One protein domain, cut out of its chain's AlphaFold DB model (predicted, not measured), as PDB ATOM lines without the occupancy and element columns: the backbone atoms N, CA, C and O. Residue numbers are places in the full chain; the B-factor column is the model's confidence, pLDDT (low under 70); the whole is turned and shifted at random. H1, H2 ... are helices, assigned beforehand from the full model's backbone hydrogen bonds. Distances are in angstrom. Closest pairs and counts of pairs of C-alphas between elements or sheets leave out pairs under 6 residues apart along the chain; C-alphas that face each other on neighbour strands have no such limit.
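AT A GLANCE: This is residues 175 to 311 of the 311 residues of an uncharacterized protein of Ktedonobacteraceae bacterium (UniProt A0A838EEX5). Two very long helices, H1 and H2, run side by side as a loose helical hairpin. At the end away from their turn the chain passes through the tiny H3 and folds back as the short H4, which packs on the last part of H2, on the side away from H1. The printed part has 137 residues, with four named helices in the order H1, H2, H3, H4 and no named strand; the class is all helix. The whole is an extended rod, with a radius of gyration of the C-alphas of 27.7 A and spans of 94 by 26 by 15 A.

IN THESE COORDINATES: H1, the longest helix, holds residues 176 to 231 and measures 82.1 A from C-alpha 176 at (226.748, 268.486, 208.816) to C-alpha 231 at (228.709, 316.817, 142.496). H2, residues 236 to 284, measures 72.0 A. H3 is residues 287 to 290, 5.1 A long. H4, residues 296 to 310, measures 20.9 A and ends with C-alpha 310 at (221.826, 296.622, 204.810).

HOW THE PARTS SIT: H1 and H2 form a helical hairpin: they touch, at a shallow tilt of 2 degrees, opposite ways, and their closest C-alphas, those of Thr 177 and Thr 283, are 7.1 A apart. H2, with residues 274 to 278 alone, only just touches residues 305 to 309 of H4, with 3 pairs of C-alphas within 8 A; the closest, those of Ser 278 and Ile 305, are 7.0 A apart. These two run opposite ways at a shallow tilt of 7 degrees. H1 and H4 are apart. H3 is close to H1 but not clearly touching, with the C-alphas of Thr 177 and Glu 287 8.0 A apart. In H1, H2 and H4 every O i to N i+4 pair is within hydrogen-bond range; H3 is too short for such a pair.

THE WHOLE: The C-alphas farthest apart, those of Gly 232 and Lys 292, are 93.7 A apart. The printed part has no cut, and its three links are tight. Residues 189 to 198 of H1 and 262 to 270 of H2 are among those that stand free. Mean pLDDT of the printed part is 72.7; 41 residues are under 70, among them 175 to 182 and 281 to 298.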
ATOM      1  N   SER A 175     231.079 266.321 208.276       65.75
ATOM      2  CA  SER A 175     230.191 266.864 209.319       65.75
ATOM      3  C   SER A 175     229.037 267.636 208.661       65.75
ATOM      4  O   SER A 175     229.120 268.042 207.492       65.75
ATOM      5  N   HIS A 176     227.929 267.833 209.380       57.78
ATOM      6  CA  HIS A 176     226.748 268.486 208.816       57.78
ATOM      7  C   HIS A 176     227.070 269.901 208.299       57.78
ATOM      8  O   HIS A 176     226.536 270.317 207.268       57.78
ATOM      9  N   THR A 177     228.015 270.591 208.945       58.06
ATOM     10  CA  THR A 177     228.543 271.901 208.539       58.06
ATOM     11  C   THR A 177     229.395 271.822 207.272       58.06
ATOM     12  O   THR A 177     229.279 272.679 206.400       58.06
ATOM     13  N   GLN A 178     230.198 270.768 207.104       62.19
ATOM     14  CA  GLN A 178     231.021 270.578 205.901       62.19
ATOM     15  C   GLN A 178     230.171 270.337 204.649       62.19
ATOM     16  O   GLN A 178     230.518 270.832 203.581       62.19
ATOM     17  N   LYS A 179     229.020 269.662 204.780       65.31
ATOM     18  CA  LYS A 179     228.052 269.535 203.675       65.31
ATOM     19  C   LYS A 179     227.463 270.882 203.257       65.31
ATOM     20  O   LYS A 179     227.271 271.114 202.070       65.31
ATOM     21  N   ILE A 180     227.197 271.773 204.215       65.25
ATOM     22  CA  ILE A 180     226.675 273.118 203.930       65.25
ATOM     23  C   ILE A 180     227.734 273.959 203.205       65.25
ATOM     24  O   ILE A 180     227.410 274.602 202.210       65.25
ATOM     25  N   ILE A 181     228.995 273.907 203.647       66.88
ATOM     26  CA  ILE A 181     230.108 274.611 202.987       66.88
ATOM     27  C   ILE A 181     230.326 274.072 201.572       66.88
ATOM     28  O   ILE A 181     230.433 274.858 200.637       66.88
ATOM     29  N   ALA A 182     230.358 272.746 201.396       68.00
ATOM     30  CA  ALA A 182     230.531 272.127 200.083       68.00
ATOM     31  C   ALA A 182     229.425 272.561 199.109       68.00
ATOM     32  O   ALA A 182     229.727 272.991 198.002       68.00
ATOM     33  N   ASN A 183     228.167 272.565 199.562       70.38
ATOM     34  CA  ASN A 183     227.031 273.013 198.757       70.38
ATOM     35  C   ASN A 183     227.097 274.523 198.438       70.38
ATOM     36  O   ASN A 183     226.729 274.946 197.348       70.38
ATOM     37  N   GLN A 184     227.605 275.357 199.356       67.00
ATOM     38  CA  GLN A 184     227.834 276.785 199.085       67.00
ATOM     39  C   GLN A 184     228.961 277.025 198.074       67.00
ATOM     40  O   GLN A 184     228.835 277.907 197.228       67.00
ATOM     41  N   VAL A 185     230.051 276.259 198.150       72.38
ATOM     42  CA  VAL A 185     231.153 276.335 197.180       72.38
ATOM     43  C   VAL A 185     230.687 275.863 195.805       72.38
ATOM     44  O   VAL A 185     231.015 276.502 194.812       72.38
ATOM     45  N   GLU A 186     229.885 274.800 195.744       74.12
ATOM     46  CA  GLU A 186     229.290 274.284 194.507       74.12
ATOM     47  C   GLU A 186     228.321 275.293 193.875       74.12
ATOM     48  O   GLU A 186     228.450 275.606 192.692       74.12
ATOM     49  N   LEU A 187     227.428 275.897 194.670       69.81
ATOM     50  CA  LEU A 187     226.562 276.994 194.219       69.81
ATOM     51  C   LEU A 187     227.371 278.202 193.733       69.81
ATOM     52  O   LEU A 187     227.029 278.805 192.719       69.81
ATOM     53  N   GLY A 188     228.453 278.548 194.436       71.31
ATOM     54  CA  GLY A 188     229.367 279.607 194.021       71.31
ATOM     55  C   GLY A 188     230.026 279.293 192.679       71.31
ATOM     56  O   GLY A 188     230.018 280.137 191.787       71.31
ATOM     57  N   ALA A 189     230.555 278.080 192.514       76.38
ATOM     58  CA  ALA A 189     231.196 277.628 191.283       76.38
ATOM     59  C   ALA A 189     230.224 277.636 190.093       76.38
ATOM     60  O   ALA A 189     230.555 278.210 189.057       76.38
ATOM     61  N   GLY A 190     229.013 277.093 190.267       73.56
ATOM     62  CA  GLY A 190     227.972 277.121 189.236       73.56
ATOM     63  C   GLY A 190     227.563 278.545 188.855       73.56
ATOM     64  O   GLY A 190     227.440 278.865 187.676       73.56
ATOM     65  N   PHE A 191     227.459 279.446 189.836       72.88
ATOM     66  CA  PHE A 191     227.162 280.852 189.573       72.88
ATOM     67  C   PHE A 191     228.283 281.558 188.783       72.88
ATOM     68  O   PHE A 191     228.000 282.324 187.862       72.88
ATOM     69  N   TYR A 192     229.560 281.310 189.099       74.25
ATOM     70  CA  TYR A 192     230.681 281.866 188.323       74.25
ATOM     71  C   TYR A 192     230.728 281.330 186.895       74.25
ATOM     72  O   TYR A 192     231.081 282.076 185.981       74.25
ATOM     73  N   GLU A 193     230.384 280.059 186.701       78.62
ATOM     74  CA  GLU A 193     230.286 279.462 185.373       78.62
ATOM     75  C   GLU A 193     229.179 280.142 184.554       78.62
ATOM     76  O   GLU A 193     229.442 280.609 183.446       78.62
ATOM     77  N   GLU A 194     227.983 280.319 185.126       73.62
ATOM     78  CA  GLU A 194     226.869 281.019 184.472       73.62
ATOM     79  C   GLU A 194     227.195 282.484 184.152       73.62
ATOM     80  O   GLU A 194     226.975 282.936 183.025       73.62
ATOM     81  N   VAL A 195     227.781 283.230 185.094       72.12
ATOM     82  CA  VAL A 195     228.208 284.620 184.852       72.12
ATOM     83  C   VAL A 195     229.326 284.686 183.816       72.12
ATOM     84  O   VAL A 195     229.351 285.607 182.995       72.12
ATOM     85  N   GLY A 196     230.232 283.708 183.806       75.12
ATOM     86  CA  GLY A 196     231.272 283.580 182.790       75.12
ATOM     87  C   GLY A 196     230.677 283.408 181.394       75.12
ATOM     88  O   GLY A 196     231.044 284.139 180.469       75.12
ATOM     89  N   VAL A 197     229.704 282.506 181.250       79.50
ATOM     90  CA  VAL A 197     228.971 282.294 179.993       79.50
ATOM     91  C   VAL A 197     228.218 283.562 179.583       79.50
ATOM     92  O   VAL A 197     228.377 284.025 178.452       79.50
ATOM     93  N   GLN A 198     227.481 284.194 180.501       74.94
ATOM     94  CA  GLN A 198     226.729 285.421 180.224       74.94
ATOM     95  C   GLN A 198     227.643 286.585 179.809       74.94
ATOM     96  O   GLN A 198     227.314 287.357 178.900       74.94
ATOM     97  N   SER A 199     228.811 286.711 180.444       71.44
ATOM     98  CA  SER A 199     229.820 287.711 180.096       71.44
ATOM     99  C   SER A 199     230.385 287.463 178.696       71.44
ATOM    100  O   SER A 199     230.452 288.389 177.883       71.44
ATOM    101  N   HIS A 200     230.703 286.207 178.365       77.25
ATOM    102  CA  HIS A 200     231.156 285.825 177.028       77.25
ATOM    103  C   HIS A 200     230.106 286.101 175.950       77.25
ATOM    104  O   HIS A 200     230.445 286.635 174.889       77.25
ATOM    105  N   GLU A 201     228.836 285.789 176.207       78.62
ATOM    106  CA  GLU A 201     227.747 286.075 175.271       78.62
ATOM    107  C   GLU A 201     227.545 287.579 175.073       78.62
ATOM    108  O   GLU A 201     227.443 288.039 173.933       78.62
ATOM    109  N   SER A 202     227.577 288.355 176.158       70.81
ATOM    110  CA  SER A 202     227.452 289.817 176.120       70.81
ATOM    111  C   SER A 202     228.613 290.465 175.365       70.81
ATOM    112  O   SER A 202     228.406 291.376 174.557       70.81
ATOM    113  N   PHE A 203     229.835 289.964 175.564       77.69
ATOM    114  CA  PHE A 203     231.012 290.409 174.824       77.69
ATOM    115  C   PHE A 203     230.896 290.070 173.337       77.69
ATOM    116  O   PHE A 203     231.142 290.925 172.488       77.69
ATOM    117  N   ARG A 204     230.459 288.849 173.002       80.44
ATOM    118  CA  ARG A 204     230.260 288.425 171.611       80.44
ATOM    119  C   ARG A 204     229.200 289.275 170.913       80.44
ATOM    120  O   ARG A 204     229.404 289.673 169.770       80.44
ATOM    121  N   LEU A 205     228.090 289.575 171.588       78.56
ATOM    122  CA  LEU A 205     227.017 290.413 171.048       78.56
ATOM    123  C   LEU A 205     227.489 291.860 170.856       78.56
ATOM    124  O   LEU A 205     227.255 292.449 169.802       78.56
ATOM    125  N   SER A 206     228.243 292.396 171.818       73.75
ATOM    126  CA  SER A 206     228.865 293.722 171.713       73.75
ATOM    127  C   SER A 206     229.870 293.798 170.561       73.75
ATOM    128  O   SER A 206     229.874 294.771 169.812       73.75
ATOM    129  N   LEU A 207     230.680 292.751 170.368       79.44
ATOM    130  CA  LEU A 207     231.611 292.648 169.246       79.44
ATOM    131  C   LEU A 207     230.861 292.637 167.909       79.44
ATOM    132  O   LEU A 207     231.231 293.372 166.998       79.44
ATOM    133  N   TRP A 208     229.786 291.852 167.797       82.44
ATOM    134  CA  TRP A 208     228.950 291.824 166.596       82.44
ATOM    135  C   TRP A 208     228.299 293.174 166.302       82.44
ATOM    136  O   TRP A 208     228.319 293.612 165.153       82.44
ATOM    137  N   LEU A 209     227.774 293.859 167.320       79.50
ATOM    138  CA  LEU A 209     227.229 295.210 167.176       79.50
ATOM    139  C   LEU A 209     228.298 296.212 166.729       79.50
ATOM    140  O   LEU A 209     228.032 297.022 165.845       79.50
ATOM    141  N   ALA A 210     229.509 296.134 167.284       77.81
ATOM    142  CA  ALA A 210     230.620 296.994 166.887       77.81
ATOM    143  C   ALA A 210     231.042 296.745 165.430       77.81
ATOM    144  O   ALA A 210     231.226 297.695 164.671       77.81
ATOM    145  N   VAL A 211     231.140 295.479 165.013       82.00
ATOM    146  CA  VAL A 211     231.453 295.102 163.626       82.00
ATOM    147  C   VAL A 211     230.352 295.567 162.670       82.00
ATOM    148  O   VAL A 211     230.655 296.169 161.642       82.00
ATOM    149  N   ALA A 212     229.081 295.347 163.014       82.56
ATOM    150  CA  ALA A 212     227.945 295.782 162.204       82.56
ATOM    151  C   ALA A 212     227.885 297.315 162.083       82.56
ATOM    152  O   ALA A 212     227.752 297.842 160.979       82.56
ATOM    153  N   GLY A 213     228.050 298.035 163.196       81.75
ATOM    154  CA  GLY A 213     228.100 299.497 163.215       81.75
ATOM    155  C   GLY A 213     229.274 300.049 162.406       81.75
ATOM    156  O   GLY A 213     229.091 300.964 161.606       81.75
ATOM    157  N   GLY A 214     230.459 299.443 162.537       81.88
ATOM    158  CA  GLY A 214     231.641 299.803 161.756       81.88
ATOM    159  C   GLY A 214     231.456 299.580 160.253       81.88
ATOM    160  O   GLY A 214     231.834 300.436 159.456       81.88
ATOM    161  N   ALA A 215     230.817 298.476 159.857       83.31
ATOM    162  CA  ALA A 215     230.502 298.202 158.457       83.31
ATOM    163  C   ALA A 215     229.510 299.225 157.877       83.31
ATOM    164  O   ALA A 215     229.742 299.750 156.789       83.31
ATOM    165  N   ILE A 216     228.439 299.552 158.612       84.94
ATOM    166  CA  ILE A 216     227.460 300.573 158.205       84.94
ATOM    167  C   ILE A 216     228.137 301.939 158.061       84.94
ATOM    168  O   ILE A 216     227.926 302.621 157.060       84.94
ATOM    169  N   PHE A 217     228.981 302.316 159.022       81.56
ATOM    170  CA  PHE A 217     229.734 303.567 158.987       81.56
ATOM    171  C   PHE A 217     230.688 303.639 157.786       81.56
ATOM    172  O   PHE A 217     230.764 304.651 157.094       81.56
ATOM    173  N   LEU A 218     231.403 302.555 157.488       84.56
ATOM    174  CA  LEU A 218     232.297 302.520 156.334       84.56
ATOM    175  C   LEU A 218     231.516 302.660 155.019       84.56
ATOM    176  O   LEU A 218     231.929 303.412 154.135       84.56
ATOM    177  N   LEU A 219     230.358 302.003 154.909       86.81
ATOM    178  CA  LEU A 219     229.470 302.138 153.753       86.81
ATOM    179  C   LEU A 219     228.934 303.568 153.592       86.81
ATOM    180  O   LEU A 219     228.908 304.072 152.470       86.81
ATOM    181  N   THR A 220     228.547 304.248 154.677       83.00
ATOM    182  CA  THR A 220     228.074 305.641 154.600       83.00
ATOM    183  C   THR A 220     229.190 306.602 154.208       83.00
ATOM    184  O   THR A 220     228.952 307.487 153.383       83.00
ATOM    185  N   VAL A 221     230.416 306.412 154.703       82.06
ATOM    186  CA  VAL A 221     231.575 307.212 154.274       82.06
ATOM    187  C   VAL A 221     231.836 307.021 152.780       82.06
ATOM    188  O   VAL A 221     231.912 308.006 152.046       82.06
ATOM    189  N   VAL A 222     231.894 305.772 152.302       85.88
ATOM    190  CA  VAL A 222     232.113 305.464 150.878       85.88
ATOM    191  C   VAL A 222     231.009 306.062 150.004       85.88
ATOM    192  O   VAL A 222     231.311 306.723 149.012       85.88
ATOM    193  N   ALA A 223     229.740 305.899 150.386       85.19
ATOM    194  CA  ALA A 223     228.615 306.472 149.651       85.19
ATOM    195  C   ALA A 223     228.701 308.004 149.577       85.19
ATOM    196  O   ALA A 223     228.492 308.587 148.513       85.19
ATOM    197  N   THR A 224     229.067 308.659 150.681       80.88
ATOM    198  CA  THR A 224     229.201 310.122 150.735       80.88
ATOM    199  C   THR A 224     230.351 310.613 149.852       80.88
ATOM    200  O   THR A 224     230.186 311.588 149.120       80.88
ATOM    201  N   VAL A 225     231.495 309.918 149.856       82.44
ATOM    202  CA  VAL A 225     232.638 310.229 148.980       82.44
ATOM    203  C   VAL A 225     232.250 310.084 147.508       82.44
ATOM    204  O   VAL A 225     232.519 310.987 146.721       82.44
ATOM    205  N   ILE A 226     231.569 308.995 147.136       85.31
ATOM    206  CA  ILE A 226     231.113 308.774 145.756       85.31
ATOM    207  C   ILE A 226     230.167 309.901 145.319       85.31
ATOM    208  O   ILE A 226     230.389 310.511 144.276       85.31
ATOM    209  N   ILE A 227     229.155 310.234 146.127       82.75
ATOM    210  CA  ILE A 227     228.206 311.321 145.824       82.75
ATOM    211  C   ILE A 227     228.930 312.671 145.694       82.75
ATOM    212  O   ILE A 227     228.612 313.451 144.795       82.75
ATOM    213  N   SER A 228     229.917 312.939 146.553       78.81
ATOM    214  CA  SER A 228     230.731 314.158 146.498       78.81
ATOM    215  C   SER A 228     231.539 314.256 145.203       78.81
ATOM    216  O   SER A 228     231.594 315.330 144.609       78.81
ATOM    217  N   LEU A 229     232.146 313.156 144.744       81.44
ATOM    218  CA  LEU A 229     232.908 313.132 143.490       81.44
ATOM    219  C   LEU A 229     232.022 313.437 142.274       81.44
ATOM    220  O   LEU A 229     232.476 314.098 141.346       81.44
ATOM    221  N   TYR A 230     230.753 313.018 142.294       86.00
ATOM    222  CA  TYR A 230     229.801 313.320 141.219       86.00
ATOM    223  C   TYR A 230     229.280 314.766 141.224       86.00
ATOM    224  O   TYR A 230     228.856 315.245 140.174       86.00
ATOM    225  N   ARG A 231     229.270 315.456 142.373       82.62
ATOM    226  CA  ARG A 231     228.709 316.817 142.496       82.62
ATOM    227  C   ARG A 231     229.733 317.949 142.387       82.62
ATOM    228  O   ARG A 231     229.320 319.077 142.163       82.62
ATOM    229  N   GLY A 232     231.033 317.668 142.492       72.31
ATOM    230  CA  GLY A 232     232.094 318.661 142.251       72.31
ATOM    231  C   GLY A 232     232.244 319.748 143.327       72.31
ATOM    232  O   GLY A 232     233.015 320.682 143.128       72.31
ATOM    233  N   ASP A 233     231.549 319.627 144.460       70.56
ATOM    234  CA  ASP A 233     231.620 320.583 145.568       70.56
ATOM    235  C   ASP A 233     232.781 320.286 146.538       70.56
ATOM    236  O   ASP A 233     233.258 319.153 146.658       70.56
ATOM    237  N   ASN A 234     233.195 321.310 147.300       66.62
ATOM    238  CA  ASN A 234     234.186 321.259 148.391       66.62
ATOM    239  C   ASN A 234     233.703 320.456 149.630       66.62
ATOM    240  O   ASN A 234     233.922 320.837 150.780       66.62
ATOM    241  N   THR A 235     233.049 319.315 149.416       66.69
ATOM    242  CA  THR A 235     232.422 318.443 150.427       66.69
ATOM    243  C   THR A 235     233.421 317.681 151.306       66.69
ATOM    244  O   THR A 235     233.031 317.021 152.268       66.69
ATOM    245  N   LEU A 236     234.717 317.772 151.005       67.88
ATOM    246  CA  LEU A 236     235.781 317.012 151.663       67.88
ATOM    247  C   LEU A 236     235.932 317.390 153.150       67.88
ATOM    248  O   LEU A 236     236.104 316.511 153.994       67.88
ATOM    249  N   ILE A 237     235.764 318.673 153.492       72.88
ATOM    250  CA  ILE A 237     235.800 319.156 154.887       72.88
ATOM    251  C   ILE A 237     234.621 318.584 155.690       72.88
ATOM    252  O   ILE A 237     234.803 318.132 156.819       72.88
ATOM    253  N   THR A 238     233.427 318.531 155.094       74.75
ATOM    254  CA  THR A 238     232.225 317.971 155.732       74.75
ATOM    255  C   THR A 238     232.360 316.467 155.973       74.75
ATOM    256  O   THR A 238     231.934 315.979 157.017       74.75
ATOM    257  N   ILE A 239     232.994 315.738 155.047       73.94
ATOM    258  CA  ILE A 239     233.268 314.299 155.191       73.94
ATOM    259  C   ILE A 239     234.262 314.044 156.329       73.94
ATOM    260  O   ILE A 239     234.041 313.162 157.152       73.94
ATOM    261  N   ILE A 240     235.339 314.826 156.422       76.94
ATOM    262  CA  ILE A 240     236.301 314.687 157.526       76.94
ATOM    263  C   ILE A 240     235.621 315.010 158.864       76.94
ATOM    264  O   ILE A 240     235.775 314.262 159.829       76.94
ATOM    265  N   GLY A 241     234.821 316.081 158.914       80.31
ATOM    266  CA  GLY A 241     234.074 316.468 160.111       80.31
ATOM    267  C   GLY A 241     233.097 315.389 160.586       80.31
ATOM    268  O   GLY A 241     233.063 315.079 161.777       80.31
ATOM    269  N   SER A 242     232.347 314.766 159.671       75.44
ATOM    270  CA  SER A 242     231.402 313.697 160.017       75.44
ATOM    271  C   SER A 242     232.107 312.423 160.488       75.44
ATOM    272  O   SER A 242     231.648 311.787 161.438       75.44
ATOM    273  N   VAL A 243     233.258 312.087 159.896       79.38
ATOM    274  CA  VAL A 243     234.072 310.941 160.319       79.38
ATOM    275  C   VAL A 243     234.612 311.136 161.734       79.38
ATOM    276  O   VAL A 243     234.502 310.231 162.561       79.38
ATOM    277  N   VAL A 244     235.156 312.320 162.034       82.00
ATOM    278  CA  VAL A 244     235.694 312.639 163.366       82.00
ATOM    279  C   VAL A 244     234.586 312.657 164.423       82.00
ATOM    280  O   VAL A 244     234.776 312.107 165.511       82.00
ATOM    281  N   ALA A 245     233.417 313.225 164.108       80.50
ATOM    282  CA  ALA A 245     232.267 313.218 165.011       80.50
ATOM    283  C   ALA A 245     231.801 311.784 165.327       80.50
ATOM    284  O   ALA A 245     231.670 311.432 166.500       80.50
ATOM    285  N   GLY A 246     231.658 310.934 164.303       79.25
ATOM    286  CA  GLY A 246     231.264 309.533 164.477       79.25
ATOM    287  C   GLY A 246     232.265 308.721 165.304       79.25
ATOM    288  O   GLY A 246     231.873 307.997 166.218       79.25
ATOM    289  N   LEU A 247     233.569 308.885 165.055       78.81
ATOM    290  CA  LEU A 247     234.628 308.249 165.853       78.81
ATOM    291  C   LEU A 247     234.579 308.670 167.325       78.81
ATOM    292  O   LEU A 247     234.725 307.832 168.215       78.81
ATOM    293  N   THR A 248     234.355 309.959 167.582       80.50
ATOM    294  CA  THR A 248     234.281 310.497 168.947       80.50
ATOM    295  C   THR A 248     233.089 309.913 169.707       80.50
ATOM    296  O   THR A 248     233.225 309.532 170.869       80.50
ATOM    297  N   GLU A 249     231.938 309.778 169.048       82.56
ATOM    298  CA  GLU A 249     230.733 309.204 169.649       82.56
ATOM    299  C   GLU A 249     230.884 307.704 169.940       82.56
ATOM    300  O   GLU A 249     230.526 307.249 171.028       82.56
ATOM    301  N   VAL A 250     231.510 306.945 169.031       79.50
ATOM    302  CA  VAL A 250     231.833 305.526 169.260       79.50
ATOM    303  C   VAL A 250     232.765 305.365 170.460       79.50
ATOM    304  O   VAL A 250     232.493 304.545 171.336       79.50
ATOM    305  N   LEU A 251     233.827 306.172 170.553       78.56
ATOM    306  CA  LEU A 251     234.747 306.136 171.694       78.56
ATOM    307  C   LEU A 251     234.040 306.489 173.009       78.56
ATOM    308  O   LEU A 251     234.264 305.825 174.024       78.56
ATOM    309  N   ALA A 252     233.153 307.487 172.999       78.06
ATOM    310  CA  ALA A 252     232.364 307.860 174.168       78.06
ATOM    311  C   ALA A 252     231.410 306.732 174.600       78.06
ATOM    312  O   ALA A 252     231.331 306.411 175.790       78.06
ATOM    313  N   ALA A 253     230.730 306.090 173.647       77.50
ATOM    314  CA  ALA A 253     229.852 304.954 173.903       77.50
ATOM    315  C   ALA A 253     230.628 303.749 174.461       77.50
ATOM    316  O   ALA A 253     230.219 303.169 175.469       77.50
ATOM    317  N   SER A 254     231.782 303.412 173.875       75.12
ATOM    318  CA  SER A 254     232.657 302.346 174.375       75.12
ATOM    319  C   SER A 254     233.154 302.626 175.792       75.12
ATOM    320  O   SER A 254     233.108 301.738 176.639       75.12
ATOM    321  N   ASN A 255     233.566 303.862 176.086       75.50
ATOM    322  CA  ASN A 255     234.018 304.239 177.424       75.50
ATOM    323  C   ASN A 255     232.879 304.154 178.458       75.50
ATOM    324  O   ASN A 255     233.078 303.701 179.585       75.50
ATOM    325  N   ARG A 256     231.653 304.528 178.070       80.81
ATOM    326  CA  ARG A 256     230.470 304.393 178.930       80.81
ATOM    327  C   ARG A 256     230.149 302.930 179.234       80.81
ATOM    328  O   ARG A 256     229.899 302.607 180.393       80.81
ATOM    329  N   LEU A 257     230.180 302.062 178.222       74.31
ATOM    330  CA  LEU A 257     229.975 300.622 178.399       74.31
ATOM    331  C   LEU A 257     231.056 300.014 179.295       74.31
ATOM    332  O   LEU A 257     230.736 299.250 180.201       74.31
ATOM    333  N   TYR A 258     232.316 300.406 179.096       77.00
ATOM    334  CA  TYR A 258     233.426 299.960 179.934       77.00
ATOM    335  C   TYR A 258     233.241 300.373 181.400       77.00
ATOM    336  O   TYR A 258     233.356 299.536 182.292       77.00
ATOM    337  N   ASN A 259     232.872 301.632 181.658       77.00
ATOM    338  CA  ASN A 259     232.603 302.112 183.015       77.00
ATOM    339  C   ASN A 259     231.423 301.387 183.674       77.00
ATOM    340  O   ASN A 259     231.504 301.042 184.851       77.00
ATOM    341  N   GLN A 260     230.344 301.124 182.931       77.88
ATOM    342  CA  GLN A 260     229.203 300.367 183.455       77.88
ATOM    343  C   GLN A 260     229.580 298.919 183.774       77.88
ATOM    344  O   GLN A 260     229.254 298.436 184.857       77.88
ATOM    345  N   ALA A 261     230.309 298.247 182.880       75.31
ATOM    346  CA  ALA A 261     230.794 296.894 183.120       75.31
ATOM    347  C   ALA A 261     231.734 296.852 184.335       75.31
ATOM    348  O   ALA A 261     231.583 296.001 185.206       75.31
ATOM    349  N   SER A 262     232.658 297.810 184.446       75.19
ATOM    350  CA  SER A 262     233.580 297.909 185.579       75.19
ATOM    351  C   SER A 262     232.848 298.136 186.908       75.19
ATOM    352  O   SER A 262     233.158 297.467 187.891       75.19
ATOM    353  N   GLN A 263     231.821 298.994 186.939       77.19
ATOM    354  CA  GLN A 263     230.975 299.169 188.126       77.19
ATOM    355  C   GLN A 263     230.204 297.898 188.493       77.19
ATOM    356  O   GLN A 263     230.119 297.560 189.672       77.19
ATOM    357  N   GLN A 264     229.663 297.176 187.506       76.19
ATOM    358  CA  GLN A 264     228.995 295.897 187.754       76.19
ATOM    359  C   GLN A 264     229.963 294.872 188.352       76.19
ATOM    360  O   GLN A 264     229.621 294.230 189.343       76.19
ATOM    361  N   PHE A 265     231.190 294.782 187.830       75.00
ATOM    362  CA  PHE A 265     232.235 293.925 188.392       75.00
ATOM    363  C   PHE A 265     232.631 294.329 189.819       75.00
ATOM    364  O   PHE A 265     232.764 293.460 190.680       75.00
ATOM    365  N   ALA A 266     232.775 295.626 190.098       78.00
ATOM    366  CA  ALA A 266     233.113 296.112 191.435       78.00
ATOM    367  C   ALA A 266     232.016 295.771 192.458       78.00
ATOM    368  O   ALA A 266     232.304 295.227 193.524       78.00
ATOM    369  N   ASN A 267     230.750 296.019 192.111       75.38
ATOM    370  CA  ASN A 267     229.613 295.664 192.963       75.38
ATOM    371  C   ASN A 267     229.534 294.152 193.185       75.38
ATOM    372  O   ASN A 267     229.276 293.693 194.296       75.38
ATOM    373  N   PHE A 268     229.808 293.367 192.143       73.62
ATOM    374  CA  PHE A 268     229.820 291.915 192.234       73.62
ATOM    375  C   PHE A 268     230.872 291.397 193.223       73.62
ATOM    376  O   PHE A 268     230.575 290.543 194.061       73.62
ATOM    377  N   GLN A 269     232.077 291.968 193.197       78.62
ATOM    378  CA  GLN A 269     233.146 291.604 194.123       78.62
ATOM    379  C   GLN A 269     232.768 291.883 195.589       78.62
ATOM    380  O   GLN A 269     233.115 291.098 196.472       78.62
ATOM    381  N   ILE A 270     232.002 292.950 195.849       77.88
ATOM    382  CA  ILE A 270     231.487 293.268 197.190       77.88
ATOM    383  C   ILE A 270     230.509 292.188 197.671       77.88
ATOM    384  O   ILE A 270     230.621 291.729 198.809       77.88
ATOM    385  N   TYR A 271     229.571 291.746 196.827       73.88
ATOM    386  CA  TYR A 271     228.623 290.689 197.206       73.88
ATOM    387  C   TYR A 271     229.326 289.368 197.512       73.88
ATOM    388  O   TYR A 271     229.000 288.711 198.501       73.88
ATOM    389  N   LEU A 272     230.330 289.010 196.715       70.50
ATOM    390  CA  LEU A 272     231.140 287.821 196.957       70.50
ATOM    391  C   LEU A 272     231.910 287.903 198.271       70.50
ATOM    392  O   LEU A 272     231.886 286.941 199.033       70.50
ATOM    393  N   ASP A 273     232.541 289.041 198.576       76.81
ATOM    394  CA  ASP A 273     233.237 289.229 199.855       76.81
ATOM    395  C   ASP A 273     232.267 289.074 201.039       76.81
ATOM    396  O   ASP A 273     232.583 288.411 202.028       76.81
ATOM    397  N   ARG A 274     231.035 289.592 200.924       74.81
ATOM    398  CA  ARG A 274     229.992 289.438 201.955       74.81
ATOM    399  C   ARG A 274     229.547 287.988 202.134       74.81
ATOM    400  O   ARG A 274     229.444 287.516 203.269       74.81
ATOM    401  N   ILE A 275     229.313 287.265 201.038       71.19
ATOM    402  CA  ILE A 275     228.953 285.841 201.090       71.19
ATOM    403  C   ILE A 275     230.096 285.044 201.723       71.19
ATOM    404  O   ILE A 275     229.865 284.261 202.642       71.19
ATOM    405  N   ASN A 276     231.337 285.306 201.320       72.50
ATOM    406  CA  ASN A 276     232.495 284.587 201.835       72.50
ATOM    407  C   ASN A 276     232.709 284.862 203.334       72.50
ATOM    408  O   ASN A 276     232.873 283.932 204.121       72.50
ATOM    409  N   ARG A 277     232.600 286.124 203.774       71.44
ATOM    410  CA  ARG A 277     232.666 286.488 205.202       71.44
ATOM    411  C   ARG A 277     231.545 285.862 206.024       71.44
ATOM    412  O   ARG A 277     231.808 285.376 207.121       71.44
ATOM    413  N   SER A 278     230.310 285.869 205.522       67.56
ATOM    414  CA  SER A 278     229.175 285.263 206.232       67.56
ATOM    415  C   SER A 278     229.315 283.742 206.340       67.56
ATOM    416  O   SER A 278     229.059 283.193 207.412       67.56
ATOM    417  N   SER A 279     229.817 283.082 205.291       65.31
ATOM    418  CA  SER A 279     230.164 281.660 205.317       65.31
ATOM    419  C   SER A 279     231.252 281.382 206.358       65.31
ATOM    420  O   SER A 279     231.027 280.592 207.271       65.31
ATOM    421  N   ILE A 280     232.373 282.117 206.336       70.62
ATOM    422  CA  ILE A 280     233.456 281.970 207.325       70.62
ATOM    423  C   ILE A 280     232.926 282.150 208.755       70.62
ATOM    424  O   ILE A 280     233.168 281.293 209.605       70.62
ATOM    425  N   CYS A 281     232.149 283.204 209.022       65.88
ATOM    426  CA  CYS A 281     231.530 283.428 210.331       65.88
ATOM    427  C   CYS A 281     230.646 282.254 210.767       65.88
ATOM    428  O   CYS A 281     230.695 281.864 211.931       65.88
ATOM    429  N   TYR A 282     229.872 281.669 209.850       64.69
ATOM    430  CA  TYR A 282     229.039 280.502 210.137       64.69
ATOM    431  C   TYR A 282     229.885 279.268 210.484       64.69
ATOM    432  O   TYR A 282     229.567 278.552 211.428       64.69
ATOM    433  N   THR A 283     231.005 279.054 209.785       65.94
ATOM    434  CA  THR A 283     231.920 277.928 210.056       65.94
ATOM    435  C   THR A 283     232.714 278.063 211.356       65.94
ATOM    436  O   THR A 283     233.118 277.056 211.930       65.94
ATOM    437  N   MET A 284     232.929 279.290 211.842       63.34
ATOM    438  CA  MET A 284     233.632 279.549 213.105       63.34
ATOM    439  C   MET A 284     232.771 279.282 214.349       63.34
ATOM    440  O   MET A 284     233.308 279.193 215.455       63.34
ATOM    441  N   VAL A 285     231.450 279.138 214.204       62.28
ATOM    442  CA  VAL A 285     230.571 278.724 215.304       62.28
ATOM    443  C   VAL A 285     230.653 277.202 215.423       62.28
ATOM    444  O   VAL A 285     230.109 276.480 214.593       62.28
ATOM    445  N   SER A 286     231.367 276.701 216.435       55.91
ATOM    446  CA  SER A 286     231.558 275.259 216.624       55.91
ATOM    447  C   SER A 286     230.232 274.524 216.867       55.91
ATOM    448  O   SER A 286     229.367 275.012 217.598       55.91
ATOM    449  N   GLU A 287     230.088 273.319 216.295       56.69
ATOM    450  CA  GLU A 287     228.924 272.428 216.489       56.69
ATOM    451  C   GLU A 287     228.624 272.206 217.991       56.69
ATOM    452  O   GLU A 287     227.469 272.253 218.413       56.69
ATOM    453  N   GLU A 288     229.664 272.110 218.828       54.41
ATOM    454  CA  GLU A 288     229.554 271.948 220.289       54.41
ATOM    455  C   GLU A 288     228.936 273.163 221.013       54.41
ATOM    456  O   GLU A 288     228.339 273.021 222.084       54.41
ATOM    457  N   ALA A 289     229.059 274.370 220.448       53.91
ATOM    458  CA  ALA A 289     228.399 275.565 220.972       53.91
ATOM    459  C   ALA A 289     226.922 275.632 220.550       53.91
ATOM    460  O   ALA A 289     226.105 276.186 221.289       53.91
ATOM    461  N   PHE A 290     226.572 275.039 219.406       55.06
ATOM    462  CA  PHE A 290     225.222 275.049 218.842       55.06
ATOM    463  C   PHE A 290     224.263 274.126 219.607       55.06
ATOM    464  O   PHE A 290     223.127 274.513 219.876       55.06
ATOM    465  N   GLU A 291     224.725 272.950 220.046       55.00
ATOM    466  CA  GLU A 291     223.905 272.024 220.849       55.00
ATOM    467  C   GLU A 291     223.622 272.533 222.276       55.00
ATOM    468  O   GLU A 291     222.646 272.116 222.901       55.00
ATOM    469  N   LYS A 292     224.442 273.456 222.808       55.53
ATOM    470  CA  LYS A 292     224.352 273.933 224.203       55.53
ATOM    471  C   LYS A 292     223.874 275.379 224.385       55.53
ATOM    472  O   LYS A 292     223.595 275.761 225.524       55.53
ATOM    473  N   LYS A 293     223.748 276.199 223.331       47.31
ATOM    474  CA  LYS A 293     223.318 277.609 223.449       47.31
ATOM    475  C   LYS A 293     222.104 277.983 222.589       47.31
ATOM    476  O   LYS A 293     222.181 278.180 221.387       47.31
ATOM    477  N   THR A 294     220.998 278.158 223.316       58.44
ATOM    478  CA  THR A 294     219.961 279.209 223.245       58.44
ATOM    479  C   THR A 294     219.810 280.022 221.949       58.44
ATOM    480  O   THR A 294     220.695 280.779 221.561       58.44
ATOM    481  N   GLN A 295     218.574 280.011 221.438       60.12
ATOM    482  CA  GLN A 295     217.890 280.922 220.497       60.12
ATOM    483  C   GLN A 295     218.470 282.353 220.368       60.12
ATOM    484  O   GLN A 295     218.535 282.894 219.270       60.12
ATOM    485  N   LYS A 296     218.990 282.937 221.459       63.06
ATOM    486  CA  LYS A 296     219.707 284.227 221.475       63.06
ATOM    487  C   LYS A 296     220.955 284.291 220.584       63.06
ATOM    488  O   LYS A 296     221.250 285.358 220.057       63.06
ATOM    489  N   GLN A 297     221.721 283.208 220.430       59.09
ATOM    490  CA  GLN A 297     222.890 283.208 219.537       59.09
ATOM    491  C   GLN A 297     222.486 283.092 218.066       59.09
ATOM    492  O   GLN A 297     223.083 283.769 217.233       59.09
ATOM    493  N   GLN A 298     221.432 282.330 217.754       59.81
ATOM    494  CA  GLN A 298     220.821 282.345 216.422       59.81
ATOM    495  C   GLN A 298     220.285 283.738 216.077       59.81
ATOM    496  O   GLN A 298     220.594 284.249 215.006       59.81
ATOM    497  N   GLU A 299     219.572 284.399 216.994       71.00
ATOM    498  CA  GLU A 299     219.120 285.784 216.798       71.00
ATOM    499  C   GLU A 299     220.289 286.759 216.608       71.00
ATOM    500  O   GLU A 299     220.211 287.646 215.761       71.00
ATOM    501  N   ALA A 300     221.394 286.595 217.344       67.81
ATOM    502  CA  ALA A 300     222.579 287.434 217.182       67.81
ATOM    503  C   ALA A 300     223.249 287.240 215.811       67.81
ATOM    504  O   ALA A 300     223.633 288.223 215.180       67.81
ATOM    505  N   ILE A 301     223.346 286.000 215.324       62.34
ATOM    506  CA  ILE A 301     223.897 285.690 213.996       62.34
ATOM    507  C   ILE A 301     222.981 286.240 212.897       62.34
ATOM    508  O   ILE A 301     223.464 286.924 211.998       62.34
ATOM    509  N   VAL A 302     221.666 286.024 212.999       70.88
ATOM    510  CA  VAL A 302     220.681 286.583 212.057       70.88
ATOM    511  C   VAL A 302     220.760 288.108 212.036       70.88
ATOM    512  O   VAL A 302     220.754 288.706 210.965       70.88
ATOM    513  N   LYS A 303     220.923 288.751 213.197       75.12
ATOM    514  CA  LYS A 303     221.067 290.208 213.291       75.12
ATOM    515  C   LYS A 303     222.364 290.716 212.657       75.12
ATOM    516  O   LYS A 303     222.341 291.755 212.004       75.12
ATOM    517  N   ILE A 304     223.484 290.007 212.818       69.12
ATOM    518  CA  ILE A 304     224.755 290.358 212.163       69.12
ATOM    519  C   ILE A 304     224.628 290.220 210.642       69.12
ATOM    520  O   ILE A 304     225.041 291.125 209.923       69.12
ATOM    521  N   ILE A 305     224.006 289.142 210.154       63.41
ATOM    522  CA  ILE A 305     223.753 288.938 208.720       63.41
ATOM    523  C   ILE A 305     222.850 290.052 208.168       63.41
ATOM    524  O   ILE A 305     223.186 290.652 207.151       63.41
ATOM    525  N   ASP A 306     221.759 290.393 208.859       70.81
ATOM    526  CA  ASP A 306     220.840 291.463 208.440       70.81
ATOM    527  C   ASP A 306     221.515 292.849 208.441       70.81
ATOM    528  O   ASP A 306     221.221 293.691 207.595       70.81
ATOM    529  N   THR A 307     222.471 293.078 209.348       72.56
ATOM    530  CA  THR A 307     223.264 294.319 209.387       72.56
ATOM    531  C   THR A 307     224.261 294.375 208.223       72.56
ATOM    532  O   THR A 307     224.332 295.385 207.531       72.56
ATOM    533  N   LEU A 308     224.967 293.273 207.943       56.81
ATOM    534  CA  LEU A 308     225.927 293.173 206.832       56.81
ATOM    535  C   LEU A 308     225.268 293.233 205.440       56.81
ATOM    536  O   LEU A 308     225.949 293.508 204.452       56.81
ATOM    537  N   LEU A 309     223.965 292.952 205.346       57.47
ATOM    538  CA  LEU A 309     223.189 293.053 204.106       57.47
ATOM    539  C   LEU A 309     222.589 294.448 203.863       57.47
ATOM    540  O   LEU A 309     222.234 294.737 202.722       57.47
ATOM    541  N   LYS A 310     222.448 295.286 204.900       68.44
ATOM    542  CA  LYS A 310     221.826 296.622 204.810       68.44
ATOM    543  C   LYS A 310     222.805 297.763 204.528       68.44
ATOM    544  O   LYS A 310     222.378 298.774 203.973       68.44
ATOM    545  N   GLU A 311     224.065 297.623 204.931       50.12
ATOM    546  CA  GLU A 311     225.175 298.499 204.498       50.12
ATOM    547  C   GLU A 311     225.685 298.100 203.111       50.12
ATOM    548  O   GLU A 311     226.449 298.848 202.467       50.12
TER     549      GLU A 311